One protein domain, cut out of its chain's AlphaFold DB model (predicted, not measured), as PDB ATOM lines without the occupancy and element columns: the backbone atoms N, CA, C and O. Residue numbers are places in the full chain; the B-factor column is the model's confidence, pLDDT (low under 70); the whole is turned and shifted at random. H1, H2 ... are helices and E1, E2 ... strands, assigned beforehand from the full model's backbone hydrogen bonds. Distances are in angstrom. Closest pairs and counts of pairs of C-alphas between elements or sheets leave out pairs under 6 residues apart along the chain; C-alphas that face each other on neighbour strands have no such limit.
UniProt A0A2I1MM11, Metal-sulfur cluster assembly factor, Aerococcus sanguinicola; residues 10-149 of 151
ATOM      1  N   SER A  10      46.994   0.938  45.880       68.31
ATOM      2  CA  SER A  10      47.611  -0.100  45.045       68.31
ATOM      3  C   SER A  10      46.590  -0.907  44.240       68.31
ATOM      4  O   SER A  10      46.834  -1.231  43.089       68.31
ATOM      5  N   ILE A  11      45.418  -1.189  44.821       68.69
ATOM      6  CA  ILE A  11      44.339  -1.908  44.128       68.69
ATOM      7  C   ILE A  11      43.695  -1.002  43.073       68.69
ATOM      8  O   ILE A  11      43.293  -1.471  42.017       68.69
ATOM      9  N   LYS A  12      43.589   0.305  43.342       69.81
ATOM     10  CA  LYS A  12      43.068   1.268  42.362       69.81
ATOM     11  C   LYS A  12      44.006   1.429  41.170       69.81
ATOM     12  O   LYS A  12      43.521   1.446  40.049       69.81
ATOM     13  N   GLU A  13      45.310   1.510  41.420       72.25
ATOM     14  CA  GLU A  13      46.340   1.594  40.377       72.25
ATOM     15  C   GLU A  13      46.346   0.327  39.503       72.25
ATOM     16  O   GLU A  13      46.305   0.439  38.282       72.25
ATOM     17  N   GLU A  14      46.268  -0.866  40.108       66.38
ATOM     18  CA  GLU A  14      46.129  -2.134  39.370       66.38
ATOM     19  C   GLU A  14      44.842  -2.181  38.526       66.38
ATOM     20  O   GLU A  14      44.870  -2.631  37.382       66.38
ATOM     21  N   ILE A  15      43.709  -1.700  39.054       67.19
ATOM     22  CA  ILE A  15      42.451  -1.610  38.294       67.19
ATOM     23  C   ILE A  15      42.592  -0.631  37.123       67.19
ATOM     24  O   ILE A  15      42.103  -0.922  36.037       67.19
ATOM     25  N   GLU A  16      43.233   0.525  37.313       69.31
ATOM     26  CA  GLU A  16      43.437   1.508  36.243       69.31
ATOM     27  C   GLU A  16      44.344   0.971  35.125       69.31
ATOM     28  O   GLU A  16      44.010   1.147  33.953       69.31
ATOM     29  N   GLU A  17      45.426   0.256  35.455       68.75
ATOM     30  CA  GLU A  17      46.265  -0.425  34.456       68.75
ATOM     31  C   GLU A  17      45.477  -1.497  33.692       68.75
ATOM     32  O   GLU A  17      45.494  -1.516  32.462       68.75
ATOM     33  N   GLN A  18      44.696  -2.324  34.393       64.38
ATOM     34  CA  GLN A  18      43.830  -3.332  33.766       64.38
ATOM     35  C   GLN A  18      42.776  -2.707  32.844       64.38
ATOM     36  O   GLN A  18      42.448  -3.265  31.797       64.38
ATOM     37  N   LEU A  19      42.223  -1.551  33.224       64.50
ATOM     38  CA  LEU A  19      41.268  -0.805  32.407       64.50
ATOM     39  C   LEU A  19      41.926  -0.206  31.155       64.50
ATOM     40  O   LEU A  19      41.294  -0.205  30.100       64.50
ATOM     41  N   ALA A  20      43.174   0.261  31.251       65.00
ATOM     42  CA  ALA A  20      43.936   0.752  30.106       65.00
ATOM     43  C   ALA A  20      44.302  -0.385  29.136       65.00
ATOM     44  O   ALA A  20      44.053  -0.265  27.937       65.00
ATOM     45  N   GLU A  21      44.783  -1.522  29.648       62.16
ATOM     46  CA  GLU A  21      45.021  -2.727  28.838       62.16
ATOM     47  C   GLU A  21      43.730  -3.218  28.170       62.16
ATOM     48  O   GLU A  21      43.744  -3.606  27.005       62.16
ATOM     49  N   ASN A  22      42.592  -3.143  28.868       64.25
ATOM     50  CA  ASN A  22      41.280  -3.448  28.299       64.25
ATOM     51  C   ASN A  22      40.910  -2.565  27.123       64.25
ATOM     52  O   ASN A  22      40.240  -3.034  26.206       64.25
ATOM     53  N   GLN A  23      41.257  -1.283  27.184       57.75
ATOM     54  CA  GLN A  23      40.943  -0.361  26.111       57.75
ATOM     55  C   GLN A  23      41.770  -0.702  24.871       57.75
ATOM     56  O   GLN A  23      41.185  -0.883  23.809       57.75
ATOM     57  N   ASP A  24      43.078  -0.914  25.018       65.00
ATOM     58  CA  ASP A  24      43.935  -1.351  23.912       65.00
ATOM     59  C   ASP A  24      43.468  -2.700  23.341       65.00
ATOM     60  O   ASP A  24      43.424  -2.903  22.127       65.00
ATOM     61  N   TRP A  25      43.066  -3.632  24.209       67.50
ATOM     62  CA  TRP A  25      42.595  -4.950  23.800       67.50
ATOM     63  C   TRP A  25      41.253  -4.876  23.060       67.50
ATOM     64  O   TRP A  25      41.130  -5.361  21.933       67.50
ATOM     65  N   ASN A  26      40.260  -4.204  23.642       67.56
ATOM     66  CA  ASN A  26      38.965  -3.997  23.003       67.56
ATOM     67  C   ASN A  26      39.096  -3.148  21.736       67.56
ATOM     68  O   ASN A  26      38.335  -3.378  20.816       67.56
ATOM     69  N   GLU A  27      40.044  -2.222  21.616       63.50
ATOM     70  CA  GLU A  27      40.288  -1.503  20.360       63.50
ATOM     71  C   GLU A  27      40.878  -2.430  19.283       63.50
ATOM     72  O   GLU A  27      40.411  -2.416  18.141       63.50
ATOM     73  N   ASN A  28      41.819  -3.310  19.647       62.78
ATOM     74  CA  ASN A  28      42.414  -4.290  18.731       62.78
ATOM     75  C   ASN A  28      41.400  -5.330  18.216       62.78
ATOM     76  O   ASN A  28      41.499  -5.757  17.064       62.78
ATOM     77  N   TYR A  29      40.406  -5.708  19.029       57.94
ATOM     78  CA  TYR A  29      39.402  -6.720  18.673       57.94
ATOM     79  C   TYR A  29      38.029  -6.154  18.279       57.94
ATOM     80  O   TYR A  29      37.367  -6.746  17.431       57.94
ATOM     81  N   ALA A  30      37.619  -4.975  18.754       50.34
ATOM     82  CA  ALA A  30      36.457  -4.258  18.212       50.34
ATOM     83  C   ALA A  30      36.717  -3.787  16.775       50.34
ATOM     84  O   ALA A  30      35.791  -3.744  15.966       50.34
ATOM     85  N   ALA A  31      37.979  -3.513  16.416       46.94
ATOM     86  CA  ALA A  31      38.366  -3.275  15.028       46.94
ATOM     87  C   ALA A  31      38.187  -4.517  14.127       46.94
ATOM     88  O   ALA A  31      38.072  -4.373  12.907       46.94
ATOM     89  N   ALA A  32      38.133  -5.730  14.698       46.31
ATOM     90  CA  ALA A  32      37.912  -6.971  13.953       46.31
ATOM     91  C   ALA A  32      36.424  -7.256  13.666       46.31
ATOM     92  O   ALA A  32      36.121  -8.090  12.816       46.31
ATOM     93  N   THR A  33      35.499  -6.548  14.323       54.94
ATOM     94  CA  THR A  33      34.046  -6.804  14.283       54.94
ATOM     95  C   THR A  33      33.311  -5.608  13.680       54.94
ATOM     96  O   THR A  33      32.324  -5.133  14.232       54.94
ATOM     97  N   ASN A  34      33.868  -5.067  12.587       53.69
ATOM     98  CA  ASN A  34      33.604  -3.758  11.965       53.69
ATOM     99  C   ASN A  34      32.175  -3.565  11.385       53.69
ATOM    100  O   ASN A  34      31.985  -2.919  10.353       53.69
ATOM    101  N   SER A  35      31.155  -4.126  12.029       63.38
ATOM    102  CA  SER A  35      29.748  -3.879  11.757       63.38
ATOM    103  C   SER A  35      29.273  -2.658  12.546       63.38
ATOM    104  O   SER A  35      29.333  -2.631  13.778       63.38
ATOM    105  N   GLU A  36      28.713  -1.664  11.846       73.44
ATOM    106  CA  GLU A  36      28.009  -0.522  12.456       73.44
ATOM    107  C   GLU A  36      26.891  -0.977  13.420       73.44
ATOM    108  O   GLU A  36      26.459  -0.207  14.276       73.44
ATOM    109  N   ARG A  37      26.445  -2.241  13.326       77.00
ATOM    110  CA  ARG A  37      25.426  -2.831  14.202       77.00
ATOM    111  C   ARG A  37      25.831  -2.848  15.672       77.00
ATOM    112  O   ARG A  37      24.984  -2.592  16.517       77.00
ATOM    113  N   PHE A  38      27.107  -3.056  15.999       82.12
ATOM    114  CA  PHE A  38      27.560  -3.074  17.396       82.12
ATOM    115  C   PHE A  38      27.696  -1.679  18.033       82.12
ATOM    116  O   PHE A  38      28.082  -1.581  19.202       82.12
ATOM    117  N   ALA A  39      27.407  -0.602  17.289       78.06
ATOM    118  CA  ALA A  39      27.512   0.773  17.774       78.06
ATOM    119  C   ALA A  39      26.322   1.214  18.645       78.06
ATOM    120  O   ALA A  39      26.457   2.169  19.411       78.06
ATOM    121  N   ASP A  40      25.170   0.542  18.550       82.44
ATOM    122  CA  ASP A  40      23.975   0.844  19.347       82.44
ATOM    123  C   ASP A  40      23.597  -0.343  20.250       82.44
ATOM    124  O   ASP A  40      22.908  -1.272  19.817       82.44
ATOM    125  N   PRO A  41      24.002  -0.316  21.534       80.12
ATOM    126  CA  PRO A  41      23.723  -1.396  22.476       80.12
ATOM    127  C   PRO A  41      22.236  -1.672  22.710       80.12
ATOM    128  O   PRO A  41      21.890  -2.768  23.138       80.12
ATOM    129  N   ASN A  42      21.342  -0.718  22.424       87.31
ATOM    130  CA  ASN A  42      19.907  -0.895  22.675       87.31
ATOM    131  C   ASN A  42      19.240  -1.870  21.697       87.31
ATOM    132  O   ASN A  42      18.104  -2.285  21.929       87.31
ATOM    133  N   GLN A  43      19.922  -2.228  20.607       88.19
ATOM    134  CA  GLN A  43      19.434  -3.221  19.649       88.19
ATOM    135  C   GLN A  43      19.629  -4.654  20.152       88.19
ATOM    136  O   GLN A  43      18.958  -5.569  19.679       88.19
ATOM    137  N   PHE A  44      20.498  -4.846  21.144       93.38
ATOM    138  CA  PHE A  44      20.835  -6.150  21.680       93.38
ATOM    139  C   PHE A  44      19.973  -6.482  22.898       93.38
ATOM    140  O   PHE A  44      19.662  -5.638  23.738       93.38
ATOM    141  N   THR A  45      19.556  -7.739  23.004       95.19
ATOM    142  CA  THR A  45      18.800  -8.255  24.155       95.19
ATOM    143  C   THR A  45      19.405  -9.576  24.599       95.19
ATOM    144  O   THR A  45      20.033 -10.253  23.792       95.19
ATOM    145  N   GLU A  46      19.210  -9.954  25.860       96.50
ATOM    146  CA  GLU A  46      19.653 -11.248  26.382       96.50
ATOM    147  C   GLU A  46      19.210 -12.403  25.469       96.50
ATOM    148  O   GLU A  46      18.018 -12.564  25.181       96.50
ATOM    149  N   LEU A  47      20.185 -13.186  24.999       97.06
ATOM    150  CA  LEU A  47      19.979 -14.249  24.019       97.06
ATOM    151  C   LEU A  47      18.991 -15.299  24.540       97.06
ATOM    152  O   LEU A  47      18.066 -15.659  23.823       97.06
ATOM    153  N   SER A  48      19.122 -15.699  25.807       96.56
ATOM    154  CA  SER A  48      18.247 -16.680  26.468       96.56
ATOM    155  C   SER A  48      16.759 -16.300  26.431       96.56
ATOM    156  O   SER A  48      15.893 -17.171  26.377       96.56
ATOM    157  N   LEU A  49      16.446 -14.999  26.458       95.62
ATOM    158  CA  LEU A  49      15.076 -14.482  26.421       95.62
ATOM    159  C   LEU A  49      14.555 -14.328  24.995       95.62
ATOM    160  O   LEU A  49      13.350 -14.430  24.761       95.62
ATOM    161  N   ARG A  50      15.452 -14.015  24.059       94.62
ATOM    162  CA  ARG A  50      15.110 -13.728  22.667       94.62
ATOM    163  C   ARG A  50      14.975 -14.998  21.839       94.62
ATOM    164  O   ARG A  50      13.998 -15.130  21.109       94.62
ATOM    165  N   ASP A  51      15.950 -15.891  21.950       96.94
ATOM    166  CA  ASP A  51      16.028 -17.138  21.199       96.94
ATOM    167  C   ASP A  51      16.633 -18.245  22.084       96.94
ATOM    168  O   ASP A  51      17.854 -18.410  22.146       96.94
ATOM    169  N   PRO A  52      15.783 -18.989  22.815       96.12
ATOM    170  CA  PRO A  52      16.237 -20.057  23.699       96.12
ATOM    171  C   PRO A  52      16.894 -21.233  22.971       96.12
ATOM    172  O   PRO A  52      17.706 -21.921  23.576       96.12
ATOM    173  N   GLU A  53      16.544 -21.497  21.708       95.88
ATOM    174  CA  GLU A  53      17.142 -22.604  20.949       95.88
ATOM    175  C   GLU A  53      18.574 -22.239  20.550       95.88
ATOM    176  O   GLU A  53      19.507 -22.979  20.858       95.88
ATOM    177  N   LEU A  54      18.765 -21.036  19.998       97.06
ATOM    178  CA  LEU A  54      20.097 -20.504  19.709       97.06
ATOM    179  C   LEU A  54      20.947 -20.350  20.976       97.06
ATOM    180  O   LEU A  54      22.161 -20.538  20.936       97.06
ATOM    181  N   TYR A  55      20.334 -20.004  22.110       97.75
ATOM    182  CA  TYR A  55      21.042 -19.925  23.386       97.75
ATOM    183  C   TYR A  55      21.727 -21.247  23.751       97.75
ATOM    184  O   TYR A  55      22.898 -21.230  24.122       97.75
ATOM    185  N   GLU A  56      21.036 -22.380  23.610       97.75
ATOM    186  CA  GLU A  56      21.612 -23.698  23.904       97.75
ATOM    187  C   GLU A  56      22.768 -24.042  22.951       97.75
ATOM    188  O   GLU A  56      23.803 -24.541  23.401       97.75
ATOM    189  N   ASP A  57      22.648 -23.705  21.663       97.81
ATOM    190  CA  ASP A  57      23.722 -23.908  20.680       97.81
ATOM    191  C   ASP A  57      24.960 -23.053  21.003       97.81
ATOM    192  O   ASP A  57      26.095 -23.535  20.973       97.81
ATOM    193  N   VAL A  58      24.753 -21.787  21.382       97.88
ATOM    194  CA  VAL A  58      25.828 -20.878  21.805       97.88
ATOM    195  C   VAL A  58      26.487 -21.369  23.094       97.88
ATOM    196  O   VAL A  58      27.713 -21.325  23.207       97.88
ATOM    197  N   LEU A  59      25.714 -21.875  24.059       97.50
ATOM    198  CA  LEU A  59      26.271 -22.473  25.272       97.50
ATOM    199  C   LEU A  59      27.129 -23.701  24.961       97.50
ATOM    200  O   LEU A  59      28.225 -23.822  25.511       97.50
ATOM    201  N   ALA A  60      26.659 -24.585  24.078       97.81
ATOM    202  CA  ALA A  60      27.417 -25.752  23.647       97.81
ATOM    203  C   ALA A  60      28.742 -25.337  22.987       97.81
ATOM    204  O   ALA A  60      29.796 -25.862  23.347       97.81
ATOM    205  N   ALA A  61      28.718 -24.325  22.116       97.88
ATOM    206  CA  ALA A  61      29.925 -23.764  21.516       97.88
ATOM    207  C   ALA A  61      30.894 -23.204  22.574       97.88
ATOM    208  O   ALA A  61      32.089 -23.491  22.524       97.88
ATOM    209  N   CYS A  62      30.403 -22.470  23.581       97.56
ATOM    210  CA  CYS A  62      31.240 -21.991  24.686       97.56
ATOM    211  C   CYS A  62      31.858 -23.133  25.511       97.56
ATOM    212  O   CYS A  62      32.971 -22.984  26.011       97.56
ATOM    213  N   GLN A  63      31.171 -24.270  25.651       97.50
ATOM    214  CA  GLN A  63      31.686 -25.448  26.359       97.50
ATOM    215  C   GLN A  63      32.778 -26.202  25.584       97.50
ATOM    216  O   GLN A  63      33.520 -26.986  26.176       97.50
ATOM    217  N   GLU A  64      32.918 -25.967  24.277       97.44
ATOM    218  CA  GLU A  64      34.022 -26.513  23.476       97.44
ATOM    219  C   GLU A  64      35.310 -25.682  23.584       97.44
ATOM    220  O   GLU A  64      36.392 -26.165  23.240       97.44
ATOM    221  N   VAL A  65      35.221 -24.442  24.073       96.75
ATOM    222  CA  VAL A  65      36.369 -23.541  24.203       96.75
ATOM    223  C   VAL A  65      37.051 -23.779  25.544       96.75
ATOM    224  O   VAL A  65      36.593 -23.307  26.585       96.75
ATOM    225  N   ILE A  66      38.160 -24.513  25.510       95.19
ATOM    226  CA  ILE A  66      38.935 -24.890  26.696       95.19
ATOM    227  C   ILE A  66      39.975 -23.820  27.026       95.19
ATOM    228  O   ILE A  66      40.757 -23.428  26.162       95.19
ATOM    229  N   ASP A  67      40.030 -23.405  28.292       93.00
ATOM    230  CA  ASP A  67      41.151 -22.629  28.816       93.00
ATOM    231  C   ASP A  67      42.406 -23.530  28.856       93.00
ATOM    232  O   ASP A  67      42.411 -24.541  29.570       93.00
ATOM    233  N   PRO A  68      43.466 -23.220  28.088       91.00
ATOM    234  CA  PRO A  68      44.658 -24.065  27.985       91.00
ATOM    235  C   PRO A  68      45.477 -24.167  29.282       91.00
ATOM    236  O   PRO A  68      46.250 -25.114  29.422       91.00
ATOM    237  N   GLU A  69      45.319 -23.233  30.224       90.44
ATOM    238  CA  GLU A  69      46.010 -23.249  31.521       90.44
ATOM    239  C   GLU A  69      45.267 -24.126  32.531       90.44
ATOM    240  O   GLU A  69      45.880 -24.898  33.271       90.44
ATOM    241  N   LEU A  70      43.935 -24.024  32.564       91.12
ATOM    242  CA  LEU A  70      43.105 -24.713  33.558       91.12
ATOM    243  C   LEU A  70      42.525 -26.046  33.071       91.12
ATOM    244  O   LEU A  70      42.111 -26.864  33.893       91.12
ATOM    245  N   GLY A  71      42.482 -26.280  31.758       93.38
ATOM    246  CA  GLY A  71      41.927 -27.495  31.155       93.38
ATOM    247  C   GLY A  71      40.409 -27.639  31.321       93.38
ATOM    248  O   GLY A  71      39.891 -28.754  31.256       93.38
ATOM    249  N   ILE A  72      39.702 -26.533  31.568       95.88
ATOM    250  CA  ILE A  72      38.242 -26.461  31.734       95.88
ATOM    251  C   ILE A  72      37.697 -25.424  30.758       95.88
ATOM    252  O   ILE A  72      38.377 -24.452  30.438       95.88
ATOM    253  N   ASP A  73      36.479 -25.632  30.273       97.12
ATOM    254  CA  ASP A  73      35.834 -24.700  29.361       97.12
ATOM    255  C   ASP A  73      35.453 -23.367  30.012       97.12
ATOM    256  O   ASP A  73      35.152 -23.272  31.208       97.12
ATOM    257  N   ILE A  74      35.432 -22.321  29.190       96.25
ATOM    258  CA  ILE A  74      35.169 -20.945  29.628       96.25
ATOM    259  C   ILE A  74      33.765 -20.758  30.223       96.25
ATOM    260  O   ILE A  74      33.566 -19.869  31.057       96.25
ATOM    261  N   TYR A  75      32.797 -21.599  29.844       97.31
ATOM    262  CA  TYR A  75      31.459 -21.579  30.430       97.31
ATOM    263  C   TYR A  75      31.488 -22.101  31.870       97.31
ATOM    264  O   TYR A  75      31.031 -21.424  32.791       97.31
ATOM    265  N   ASN A  76      32.083 -23.270  32.098       97.06
ATOM    266  CA  ASN A  76      32.191 -23.869  33.424       97.06
ATOM    267  C   ASN A  76      33.125 -23.089  34.359       97.06
ATOM    268  O   ASN A  76      32.926 -23.106  35.579       97.06
ATOM    269  N   LEU A  77      34.100 -22.366  33.802       96.94
ATOM    270  CA  LEU A  77      34.905 -21.391  34.534       96.94
ATOM    271  C   LEU A  77      34.125 -20.116  34.912       96.94
ATOM    272  O   LEU A  77      34.594 -19.330  35.736       96.94
ATOM    273  N   GLY A  78      32.935 -19.907  34.347       96.44
ATOM    274  CA  GLY A  78      32.109 -18.731  34.608       96.44
ATOM    275  C   GLY A  78      32.704 -17.448  34.027       96.44
ATOM    276  O   GLY A  78      32.595 -16.390  34.651       96.44
ATOM    277  N   LEU A  79      33.375 -17.549  32.873       95.69
ATOM    278  CA  LEU A  79      34.008 -16.419  32.188       95.69
ATOM    279  C   LEU A  79      33.045 -15.671  31.261       95.69
ATOM    280  O   LEU A  79      33.258 -14.490  31.004       95.69
ATOM    281  N   ILE A  80      31.979 -16.323  30.792       96.69
ATOM    282  CA  ILE A  80      30.921 -15.690  29.995       96.69
ATOM    283  C   ILE A  80      29.960 -14.958  30.931       96.69
ATOM    284  O   ILE A  80      29.344 -15.578  31.799       96.69
ATOM    285  N   TYR A  81      29.843 -13.642  30.770       95.12
ATOM    286  CA  TYR A  81      28.962 -12.813  31.593       95.12
ATOM    287  C   TYR A  81      27.641 -12.539  30.900       95.12
ATOM    288  O   TYR A  81      26.594 -12.670  31.530       95.12
ATOM    289  N   ASP A  82      27.682 -12.204  29.612       95.69
ATOM    290  CA  ASP A  82      26.480 -11.872  28.861       95.69
ATOM    291  C   ASP A  82      26.577 -12.377  27.430       95.69
ATOM    292  O   ASP A  82      27.621 -12.295  26.782       95.69
ATOM    293  N   LEU A  83      25.439 -12.859  26.945       96.94
ATOM    294  CA  LEU A  83      25.208 -13.226  25.559       96.94
ATOM    295  C   LEU A  83      24.033 -12.387  25.088       96.94
ATOM    296  O   LEU A  83      22.904 -12.581  25.545       96.94
ATOM    297  N   LEU A  84      24.306 -11.414  24.226       96.38
ATOM    298  CA  LEU A  84      23.308 -10.481  23.733       96.38
ATOM    299  C   LEU A  84      23.158 -10.636  22.224       96.38
ATOM    300  O   LEU A  84      24.144 -10.670  21.498       96.38
ATOM    301  N   TYR A  85      21.923 -10.695  21.747       96.00
ATOM    302  CA  TYR A  85      21.605 -10.944  20.348       96.00
ATOM    303  C   TYR A  85      20.636  -9.891  19.821       96.00
ATOM    304  O   TYR A  85      19.693  -9.497  20.518       96.00
ATOM    305  N   ASP A  86      20.871  -9.422  18.598       94.00
ATOM    306  CA  ASP A  86      20.039  -8.401  17.955       94.00
ATOM    307  C   ASP A  86      18.815  -8.986  17.224       94.00
ATOM    308  O   ASP A  86      17.817  -8.291  17.013       94.00
ATOM    309  N   GLY A  87      18.831 -10.289  16.920       93.50
ATOM    310  CA  GLY A  87      17.806 -10.962  16.111       93.50
ATOM    311  C   GLY A  87      18.102 -10.999  14.609       93.50
ATOM    312  O   GLY A  87      17.350 -11.630  13.875       93.50
ATOM    313  N   ASP A  88      19.179 -10.351  14.163       92.81
ATOM    314  CA  ASP A  88      19.591 -10.219  12.760       92.81
ATOM    315  C   ASP A  88      20.937 -10.925  12.492       92.81
ATOM    316  O   ASP A  88      21.606 -10.648  11.495       92.81
ATOM    317  N   GLY A  89      21.351 -11.847  13.366       92.62
ATOM    318  CA  GLY A  89      22.585 -12.620  13.207       92.62
ATOM    319  C   GLY A  89      23.826 -12.021  13.866       92.62
ATOM    320  O   GLY A  89      24.911 -12.549  13.639       92.62
ATOM    321  N   HIS A  90      23.710 -10.979  14.694       94.06
ATOM    322  CA  HIS A  90      24.860 -10.408  15.401       94.06
ATOM    323  C   HIS A  90      24.825 -10.796  16.877       94.06
ATOM    324  O   HIS A  90      23.901 -10.440  17.614       94.06
ATOM    325  N   LEU A  91      25.855 -11.517  17.316       95.12
ATOM    326  CA  LEU A  91      26.024 -11.929  18.705       95.12
ATOM    327  C   LEU A  91      27.082 -11.053  19.380       95.12
ATOM    328  O   LEU A  91      28.206 -10.936  18.901       95.12
ATOM    329  N   TRP A  92      26.740 -10.460  20.515       94.50
ATOM    330  CA  TRP A  92      27.676  -9.760  21.384       94.50
ATOM    331  C   TRP A  92      27.886 -10.575  22.657       94.50
ATOM    332  O   TRP A  92      26.980 -10.757  23.469       94.50
ATOM    333  N   VAL A  93      29.109 -11.064  22.817       94.81
ATOM    334  CA  VAL A  93      29.579 -11.790  23.987       94.81
ATOM    335  C   VAL A  93      30.357 -10.837  24.883       94.81
ATOM    336  O   VAL A  93      31.380 -10.294  24.467       94.81
ATOM    337  N   ARG A  94      29.901 -10.650  26.122       92.88
ATOM    338  CA  ARG A  94      30.718 -10.027  27.169       92.88
ATOM    339  C   ARG A  94      31.325 -11.117  28.021       92.88
ATOM    340  O   ARG A  94      30.604 -11.959  28.564       92.88
ATOM    341  N   MET A  95      32.638 -11.092  28.158       92.81
ATOM    342  CA  MET A  95      33.347 -12.084  28.950       92.81
ATOM    343  C   MET A  95      34.541 -11.485  29.673       92.81
ATOM    344  O   MET A  95      34.960 -10.362  29.413       92.81
ATOM    345  N   THR A  96      35.079 -12.253  30.607       91.38
ATOM    346  CA  THR A  96      36.262 -11.902  31.387       91.38
ATOM    347  C   THR A  96      37.315 -13.002  31.289       91.38
ATOM    348  O   THR A  96      37.087 -14.039  30.665       91.38
ATOM    349  N   LEU A  97      38.460 -12.796  31.929       89.50
ATOM    350  CA  LEU A  97      39.492 -13.814  32.102       89.50
ATOM    351  C   LEU A  97      39.775 -14.016  33.591       89.50
ATOM    352  O   LEU A  97      39.406 -13.203  34.438       89.50
ATOM    353  N   THR A  98      40.457 -15.110  33.913       85.06
ATOM    354  CA  THR A  98      40.860 -15.417  35.291       85.06
ATOM    355  C   THR A  98      41.932 -14.458  35.817       85.06
ATOM    356  O   THR A  98      42.009 -14.242  37.027       85.06
ATOM    357  N   MET A  99      42.738 -13.867  34.925       78.06
ATOM    358  CA  MET A  99      43.786 -12.898  35.245       78.06
ATOM    359  C   MET A  99      44.052 -11.948  34.055       78.06
ATOM    360  O   MET A  99      43.993 -12.397  32.905       78.06
ATOM    361  N   PRO A 100      44.373 -10.662  34.301       70.62
ATOM    362  CA  PRO A 100      44.841  -9.728  33.270       70.62
ATOM    363  C   PRO A 100      46.199 -10.105  32.673       70.62
ATOM    364  O   PRO A 100      46.970 -10.857  33.271       70.62
ATOM    365  N   GLY A 101      46.484  -9.579  31.479       66.81
ATOM    366  CA  GLY A 101      47.764  -9.775  30.791       66.81
ATOM    367  C   GLY A 101      48.051 -11.215  30.344       66.81
ATOM    368  O   GLY A 101      49.200 -11.546  30.050       66.81
ATOM    369  N   CYS A 102      47.044 -12.098  30.307       67.31
ATOM    370  CA  CYS A 102      47.240 -13.489  29.911       67.31
ATOM    371  C   CYS A 102      47.610 -13.579  28.414       67.31
ATOM    372  O   CYS A 102      46.779 -13.242  27.570       67.31
ATOM    373  N   PRO A 103      48.798 -14.096  28.038       70.81
ATOM    374  CA  PRO A 103      49.203 -14.210  26.631       70.81
ATOM    375  C   PRO A 103      48.343 -15.205  25.833       70.81
ATOM    376  O   PRO A 103      48.432 -15.262  24.610       70.81
ATOM    377  N   LEU A 104      47.529 -16.010  26.518       79.94
ATOM    378  CA  LEU A 104      46.647 -17.015  25.923       79.94
ATOM    379  C   LEU A 104      45.224 -16.499  25.701       79.94
ATOM    380  O   LEU A 104      44.413 -17.207  25.105       79.94
ATOM    381  N   ALA A 105      44.941 -15.263  26.119       81.50
ATOM    382  CA  ALA A 105      43.676 -14.588  25.874       81.50
ATOM    383  C   ALA A 105      43.301 -14.644  24.384       81.50
ATOM    384  O   ALA A 105      42.233 -15.137  24.032       81.50
ATOM    385  N   ASP A 106      44.234 -14.268  23.505       83.12
ATOM    386  CA  ASP A 106      44.046 -14.280  22.050       83.12
ATOM    387  C   ASP A 106      43.600 -15.653  21.522       83.12
ATOM    388  O   ASP A 106      42.716 -15.736  20.669       83.12
ATOM    389  N   VAL A 107      44.164 -16.741  22.060       87.25
ATOM    390  CA  VAL A 107      43.817 -18.114  21.663       87.25
ATOM    391  C   VAL A 107      42.386 -18.451  22.074       87.25
ATOM    392  O   VAL A 107      41.634 -19.003  21.268       87.25
ATOM    393  N   ILE A 108      41.995 -18.101  23.303       90.50
ATOM    394  CA  ILE A 108      40.636 -18.325  23.813       90.50
ATOM    395  C   ILE A 108      39.625 -17.572  22.947       90.50
ATOM    396  O   ILE A 108      38.636 -18.155  22.506       90.50
ATOM    397  N   PHE A 109      39.881 -16.298  22.656       88.56
ATOM    398  CA  PHE A 109      38.943 -15.471  21.904       88.56
ATOM    399  C   PHE A 109      38.837 -15.867  20.436       88.56
ATOM    400  O   PHE A 109      37.730 -15.894  19.903       88.56
ATOM    401  N   GLN A 110      39.950 -16.209  19.783       88.94
ATOM    402  CA  GLN A 110      39.918 -16.738  18.417       88.94
ATOM    403  C   GLN A 110      39.121 -18.037  18.360       88.94
ATOM    404  O   GLN A 110      38.190 -18.141  17.567       88.94
ATOM    405  N   THR A 111      39.404 -18.974  19.267       93.25
ATOM    406  CA  THR A 111      38.682 -20.252  19.333       93.25
ATOM    407  C   THR A 111      37.189 -20.035  19.593       93.25
ATOM    408  O   THR A 111      36.358 -20.681  18.962       93.25
ATOM    409  N   LEU A 112      36.832 -19.095  20.474       94.25
ATOM    410  CA  LEU A 112      35.443 -18.727  20.732       94.25
ATOM    411  C   LEU A 112      34.759 -18.142  19.496       94.25
ATOM    412  O   LEU A 112      33.667 -18.578  19.144       94.25
ATOM    413  N   MET A 113      35.383 -17.170  18.830       92.19
ATOM    414  CA  MET A 113      34.822 -16.573  17.620       92.19
ATOM    415  C   MET A 113      34.647 -17.609  16.508       92.19
ATOM    416  O   MET A 113      33.614 -17.603  15.846       92.19
ATOM    417  N   ASP A 114      35.622 -18.498  16.317       93.38
ATOM    418  CA  ASP A 114      35.550 -19.565  15.319       93.38
ATOM    419  C   ASP A 114      34.385 -20.510  15.624       93.38
ATOM    420  O   ASP A 114      33.553 -20.755  14.753       93.38
ATOM    421  N   LYS A 115      34.251 -20.950  16.881       96.12
ATOM    422  CA  LYS A 115      33.158 -21.828  17.317       96.12
ATOM    423  C   LYS A 115      31.781 -21.195  17.177       96.12
ATOM    424  O   LYS A 115      30.845 -21.849  16.736       96.12
ATOM    425  N   LEU A 116      31.648 -19.914  17.508       95.75
ATOM    426  CA  LEU A 116      30.377 -19.206  17.362       95.75
ATOM    427  C   LEU A 116      30.020 -18.960  15.889       95.75
ATOM    428  O   LEU A 116      28.849 -19.015  15.535       95.75
ATOM    429  N   ARG A 117      31.011 -18.746  15.016       93.19
ATOM    430  CA  ARG A 117      30.797 -18.595  13.565       93.19
ATOM    431  C   ARG A 117      30.450 -19.906  12.853       93.19
ATOM    432  O   ARG A 117      29.989 -19.860  11.717       93.19
ATOM    433  N   GLU A 118      30.650 -21.063  13.486       95.81
ATOM    434  CA  GLU A 118      30.169 -22.355  12.969       95.81
ATOM    435  C   GLU A 118      28.632 -22.477  13.051       95.81
ATOM    436  O   GLU A 118      28.043 -23.299  12.344       95.81
ATOM    437  N   ILE A 119      27.970 -21.647  13.865       96.50
ATOM    438  CA  ILE A 119      26.512 -21.623  14.012       96.50
ATOM    439  C   ILE A 119      25.898 -20.822  12.852       96.50
ATOM    440  O   ILE A 119      26.071 -19.611  12.766       96.50
ATOM    441  N   GLU A 120      25.133 -21.486  11.978       94.31
ATOM    442  CA  GLU A 120      24.647 -20.933  10.694       94.31
ATOM    443  C   GLU A 120      23.901 -19.592  10.813       94.31
ATOM    444  O   GLU A 120      24.010 -18.736   9.935       94.31
ATOM    445  N   VAL A 121      23.143 -19.389  11.895       94.69
ATOM    446  CA  VAL A 121      22.353 -18.162  12.101       94.69
ATOM    447  C   VAL A 121      23.181 -16.970  12.594       94.69
ATOM    448  O   VAL A 121      22.681 -15.844  12.607       94.69
ATOM    449  N   ILE A 122      24.435 -17.194  12.997       95.12
ATOM    450  CA  ILE A 122      25.361 -16.153  13.446       95.12
ATOM    451  C   ILE A 122      26.172 -15.661  12.245       95.12
ATOM    452  O   ILE A 122      26.972 -16.383  11.658       95.12
ATOM    453  N   GLN A 123      25.975 -14.396  11.889       92.31
ATOM    454  CA  GLN A 123      26.682 -13.717  10.804       92.31
ATOM    455  C   GLN A 123      27.949 -13.018  11.298       92.31
ATOM    456  O   GLN A 123      28.963 -13.023  10.602       92.31
ATOM    457  N   ASP A 124      27.895 -12.416  12.488       91.44
ATOM    458  CA  ASP A 124      29.046 -11.754  13.093       91.44
ATOM    459  C   ASP A 124      29.017 -11.854  14.620       91.44
ATOM    460  O   ASP A 124      27.959 -11.967  15.248       91.44
ATOM    461  N   VAL A 125      30.205 -11.802  15.216       91.50
ATOM    462  CA  VAL A 125      30.410 -11.959  16.655       91.50
ATOM    463  C   VAL A 125      31.296 -10.837  17.155       91.50
ATOM    464  O   VAL A 125      32.430 -10.696  16.705       91.50
ATOM    465  N   LYS A 126      30.807 -10.100  18.150       89.81
ATOM    466  CA  LYS A 126      31.608  -9.186  18.959       89.81
ATOM    467  C   LYS A 126      31.954  -9.833  20.285       89.81
ATOM    468  O   LYS A 126      31.059 -10.198  21.038       89.81
ATOM    469  N   VAL A 127      33.244  -9.910  20.589       89.31
ATOM    470  CA  VAL A 127      33.730 -10.263  21.923       89.31
ATOM    471  C   VAL A 127      34.208  -8.988  22.602       89.31
ATOM    472  O   VAL A 127      35.056  -8.278  22.069       89.31
ATOM    473  N   GLU A 128      33.640  -8.685  23.763       87.56
ATOM    474  CA  GLU A 128      34.054  -7.579  24.619       87.56
ATOM    475  C   GLU A 128      34.651  -8.140  25.906       87.56
ATOM    476  O   GLU A 128      33.978  -8.861  26.656       87.56
ATOM    477  N   LEU A 129      35.910  -7.790  26.166       86.50
ATOM    478  CA  LEU A 129      36.581  -8.124  27.410       86.50
ATOM    479  C   LEU A 129      36.206  -7.099  28.484       86.50
ATOM    480  O   LEU A 129      36.425  -5.893  28.331       86.50
ATOM    481  N   VAL A 130      35.660  -7.593  29.595       86.19
ATOM    482  CA  VAL A 130      35.311  -6.802  30.776       86.19
ATOM    483  C   VAL A 130      36.053  -7.324  32.008       86.19
ATOM    484  O   VAL A 130      36.135  -8.529  32.242       86.19
ATOM    485  N   TRP A 131      36.565  -6.417  32.845       82.88
ATOM    486  CA  TRP A 131      37.146  -6.760  34.161       82.88
ATOM    487  C   TRP A 131      36.189  -6.504  35.320       82.88
ATOM    488  O   TRP A 131      36.453  -6.909  36.451       82.88
ATOM    489  N   GLN A 132      35.083  -5.807  35.059       80.06
ATOM    490  CA  GLN A 132      34.052  -5.552  36.052       80.06
ATOM    491  C   GLN A 132      32.736  -6.199  35.617       80.06
ATOM    492  O   GLN A 132      32.262  -5.924  34.516       80.06
ATOM    493  N   PRO A 133      32.122  -7.029  36.478       87.69
ATOM    494  CA  PRO A 133      32.595  -7.436  37.809       87.69
ATOM    495  C   PRO A 133      33.865  -8.309  37.768       87.69
ATOM    496  O   PRO A 133      34.026  -9.119  36.860       87.69
ATOM    497  N   ILE A 134      34.732  -8.178  38.781       85.69
ATOM    498  CA  ILE A 134      35.962  -8.982  38.891       85.69
ATOM    499  C   ILE A 134      35.594 -10.467  38.969       85.69
ATOM    500  O   ILE A 134      34.661 -10.859  39.684       85.69
ATOM    501  N   TRP A 135      36.314 -11.292  38.211       91.19
ATOM    502  CA  TRP A 135      36.144 -12.736  38.266       91.19
ATOM    503  C   TRP A 135      36.610 -13.289  39.616       91.19
ATOM    504  O   TRP A 135      37.598 -12.841  40.193       91.19
ATOM    505  N   SER A 136      35.905 -14.293  40.128       89.94
ATOM    506  CA  SER A 136      36.345 -15.036  41.306       89.94
ATOM    507  C   SER A 136      35.929 -16.503  41.200       89.94
ATOM    508  O   SER A 136      34.953 -16.808  40.504       89.94
ATOM    509  N   PRO A 137      36.600 -17.417  41.930       92.00
ATOM    510  CA  PRO A 137      36.252 -18.838  41.948       92.00
ATOM    511  C   PRO A 137      34.807 -19.153  42.372       92.00
ATOM    512  O   PRO A 137      34.338 -20.265  42.138       92.00
ATOM    513  N   ASP A 138      34.081 -18.199  42.960       93.12
ATOM    514  CA  ASP A 138      32.656 -18.348  43.287       93.12
ATOM    515  C   ASP A 138      31.769 -18.471  42.036       93.12
ATOM    516  O   ASP A 138      30.639 -18.951  42.122       93.12
ATOM    517  N   ARG A 139      32.282 -18.073  40.863       94.31
ATOM    518  CA  ARG A 139      31.605 -18.214  39.564       94.31
ATOM    519  C   ARG A 139      31.737 -19.607  38.953       94.31
ATOM    520  O   ARG A 139      31.015 -19.917  38.008       94.31
ATOM    521  N   LEU A 140      32.641 -20.437  39.472       95.94
ATOM    522  CA  LEU A 140      32.851 -21.788  38.968       95.94
ATOM    523  C   LEU A 140      31.576 -22.616  39.114       95.94
ATOM    524  O   LEU A 140      30.972 -22.685  40.190       95.94
ATOM    525  N   THR A 141      31.216 -23.344  38.059       95.94
ATOM    526  CA  THR A 141      30.152 -24.338  38.176       95.94
ATOM    527  C   THR A 141      30.566 -25.441  39.149       95.94
ATOM    528  O   THR A 141      31.747 -25.673  39.433       95.94
ATOM    529  N   ARG A 142      29.584 -26.198  39.652       94.62
ATOM    530  CA  ARG A 142      29.864 -27.363  40.507       94.62
ATOM    531  C   ARG A 142      30.836 -28.343  39.840       94.62
ATOM    532  O   ARG A 142      31.672 -28.918  40.533       94.62
ATOM    533  N   TYR A 143      30.712 -28.532  38.525       94.19
ATOM    534  CA  TYR A 143      31.620 -29.371  37.749       94.19
ATOM    535  C   TYR A 143      33.055 -28.837  37.819       94.19
ATOM    536  O   TYR A 143      33.947 -29.574  38.242       94.19
ATOM    537  N   ALA A 144      33.264 -27.551  37.520       95.06
ATOM    538  CA  ALA A 144      34.595 -26.956  37.540       95.06
ATOM    539  C   ALA A 144      35.237 -26.968  38.931       95.06
ATOM    540  O   ALA A 144      36.409 -27.313  39.063       95.06
ATOM    541  N   ARG A 145      34.466 -26.683  39.994       94.31
ATOM    542  CA  ARG A 145      34.968 -26.777  41.379       94.31
ATOM    543  C   ARG A 145      35.518 -28.173  41.679       94.31
ATOM    544  O   ARG A 145      36.617 -28.296  42.211       94.31
ATOM    545  N   ILE A 146      34.787 -29.221  41.294       93.94
ATOM    546  CA  ILE A 146      35.220 -30.612  41.495       93.94
ATOM    547  C   ILE A 146      36.466 -30.925  40.662       93.94
ATOM    548  O   ILE A 146      37.408 -31.509  41.198       93.94
ATOM    549  N   ALA A 147      36.485 -30.530  39.387       92.69
ATOM    550  CA  ALA A 147      37.608 -30.773  38.483       92.69
ATOM    551  C   ALA A 147      38.910 -30.106  38.971       92.69
ATOM    552  O   ALA A 147      39.969 -30.726  38.911       92.69
ATOM    553  N   LEU A 148      38.822 -28.901  39.549       92.38
ATOM    554  CA  LEU A 148      39.956 -28.170  40.134       92.38
ATOM    555  C   LEU A 148      40.285 -28.583  41.581       92.38
ATOM    556  O   LEU A 148      41.180 -28.016  42.204       92.38
ATOM    557  N   GLY A 149      39.563 -29.552  42.154       91.75
ATOM    558  CA  GLY A 149      39.791 -30.018  43.525       91.75
ATOM    559  C   GLY A 149      39.342 -29.042  44.623       91.75
ATOM    560  O   GLY A 149      39.698 -29.230  45.791       91.75
TER     561      GLY A 149
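What this domain is: This is residues 10 to 149 of the 151 residues of the protein "Metal-sulfur cluster assembly factor" of Aerococcus sanguinicola (UniProt A0A2I1MM11). A small three-stranded sheet is covered on one face by H5 and H4, two layers in all. The long helix H1 passes the sheet's E3 edge, short H3 sits by E1, and H6 lies far from the sheet. The 140 printed residues run H1 H2 H3 H4 E1 E2 H5 E3 H6; the mixed sheet has the order E1 E2 E3, and the class is mixed, helices and strands. The whole is compact, with a radius of gyration of the C-alphas of 15.0 A and spans of 42 by 34 by 24 A.

Where its parts are: H1, residues 10 to 30, begins at C-alpha 10 (47.611, -0.100, 45.045) and is 29.4 A long. H2 is residues 36 to 39, H3 47 to 50 and H4 52 to 64, 18.9 A. E1 is residues 80 to 85, E2 90 to 95, H5 105 to 117, 18.3 A, and E3 124 to 129. H6, residues 142 to 147, ends at C-alpha 147 (37.608, -30.773, 38.483).

How they stand to each other: H1 only grazes the sheet with residues 22 to 30; its closest C-alphas to E3 are Asn 26 and Glu 128, 6.3 A. H2 only grazes it with residues 37 to 38. H3 stands at the sheet's level, height 3.2 A, and touches H4 only at the corner, C-alphas 48 and 55 being closest at 5.3 A. The hairpin E1 and E2 is antiparallel, with N 84 and O 92 at 2.9 A. E2, H5, E3 form a strand-helix-strand unit, parallel strands joined through a helix, with a right-handed crossover; N 93 and O 126 are 2.8 A apart. H5 runs along the strands, at a height of 9.6 A over the sheet. H4 and H5 touch at a steep tilt of 39 degrees, opposite ways, closest at C-alphas 61 and 115, 5.6 A. H6 is not on the sheet. In H1, H4, H5 and H6 every O i to N i+4 pair is within hydrogen-bond range; H2 and H3 are too short for one.

The domain as a whole: The C-alphas of Ser 10 and Glu 120 are farthest apart, 46.3 A. The printed part has no cut. The links H4 to E1 and E3 to H6 are long. The pLDDT is under 70 at residues 10 to 12, 14 to 35 and 101 to 102.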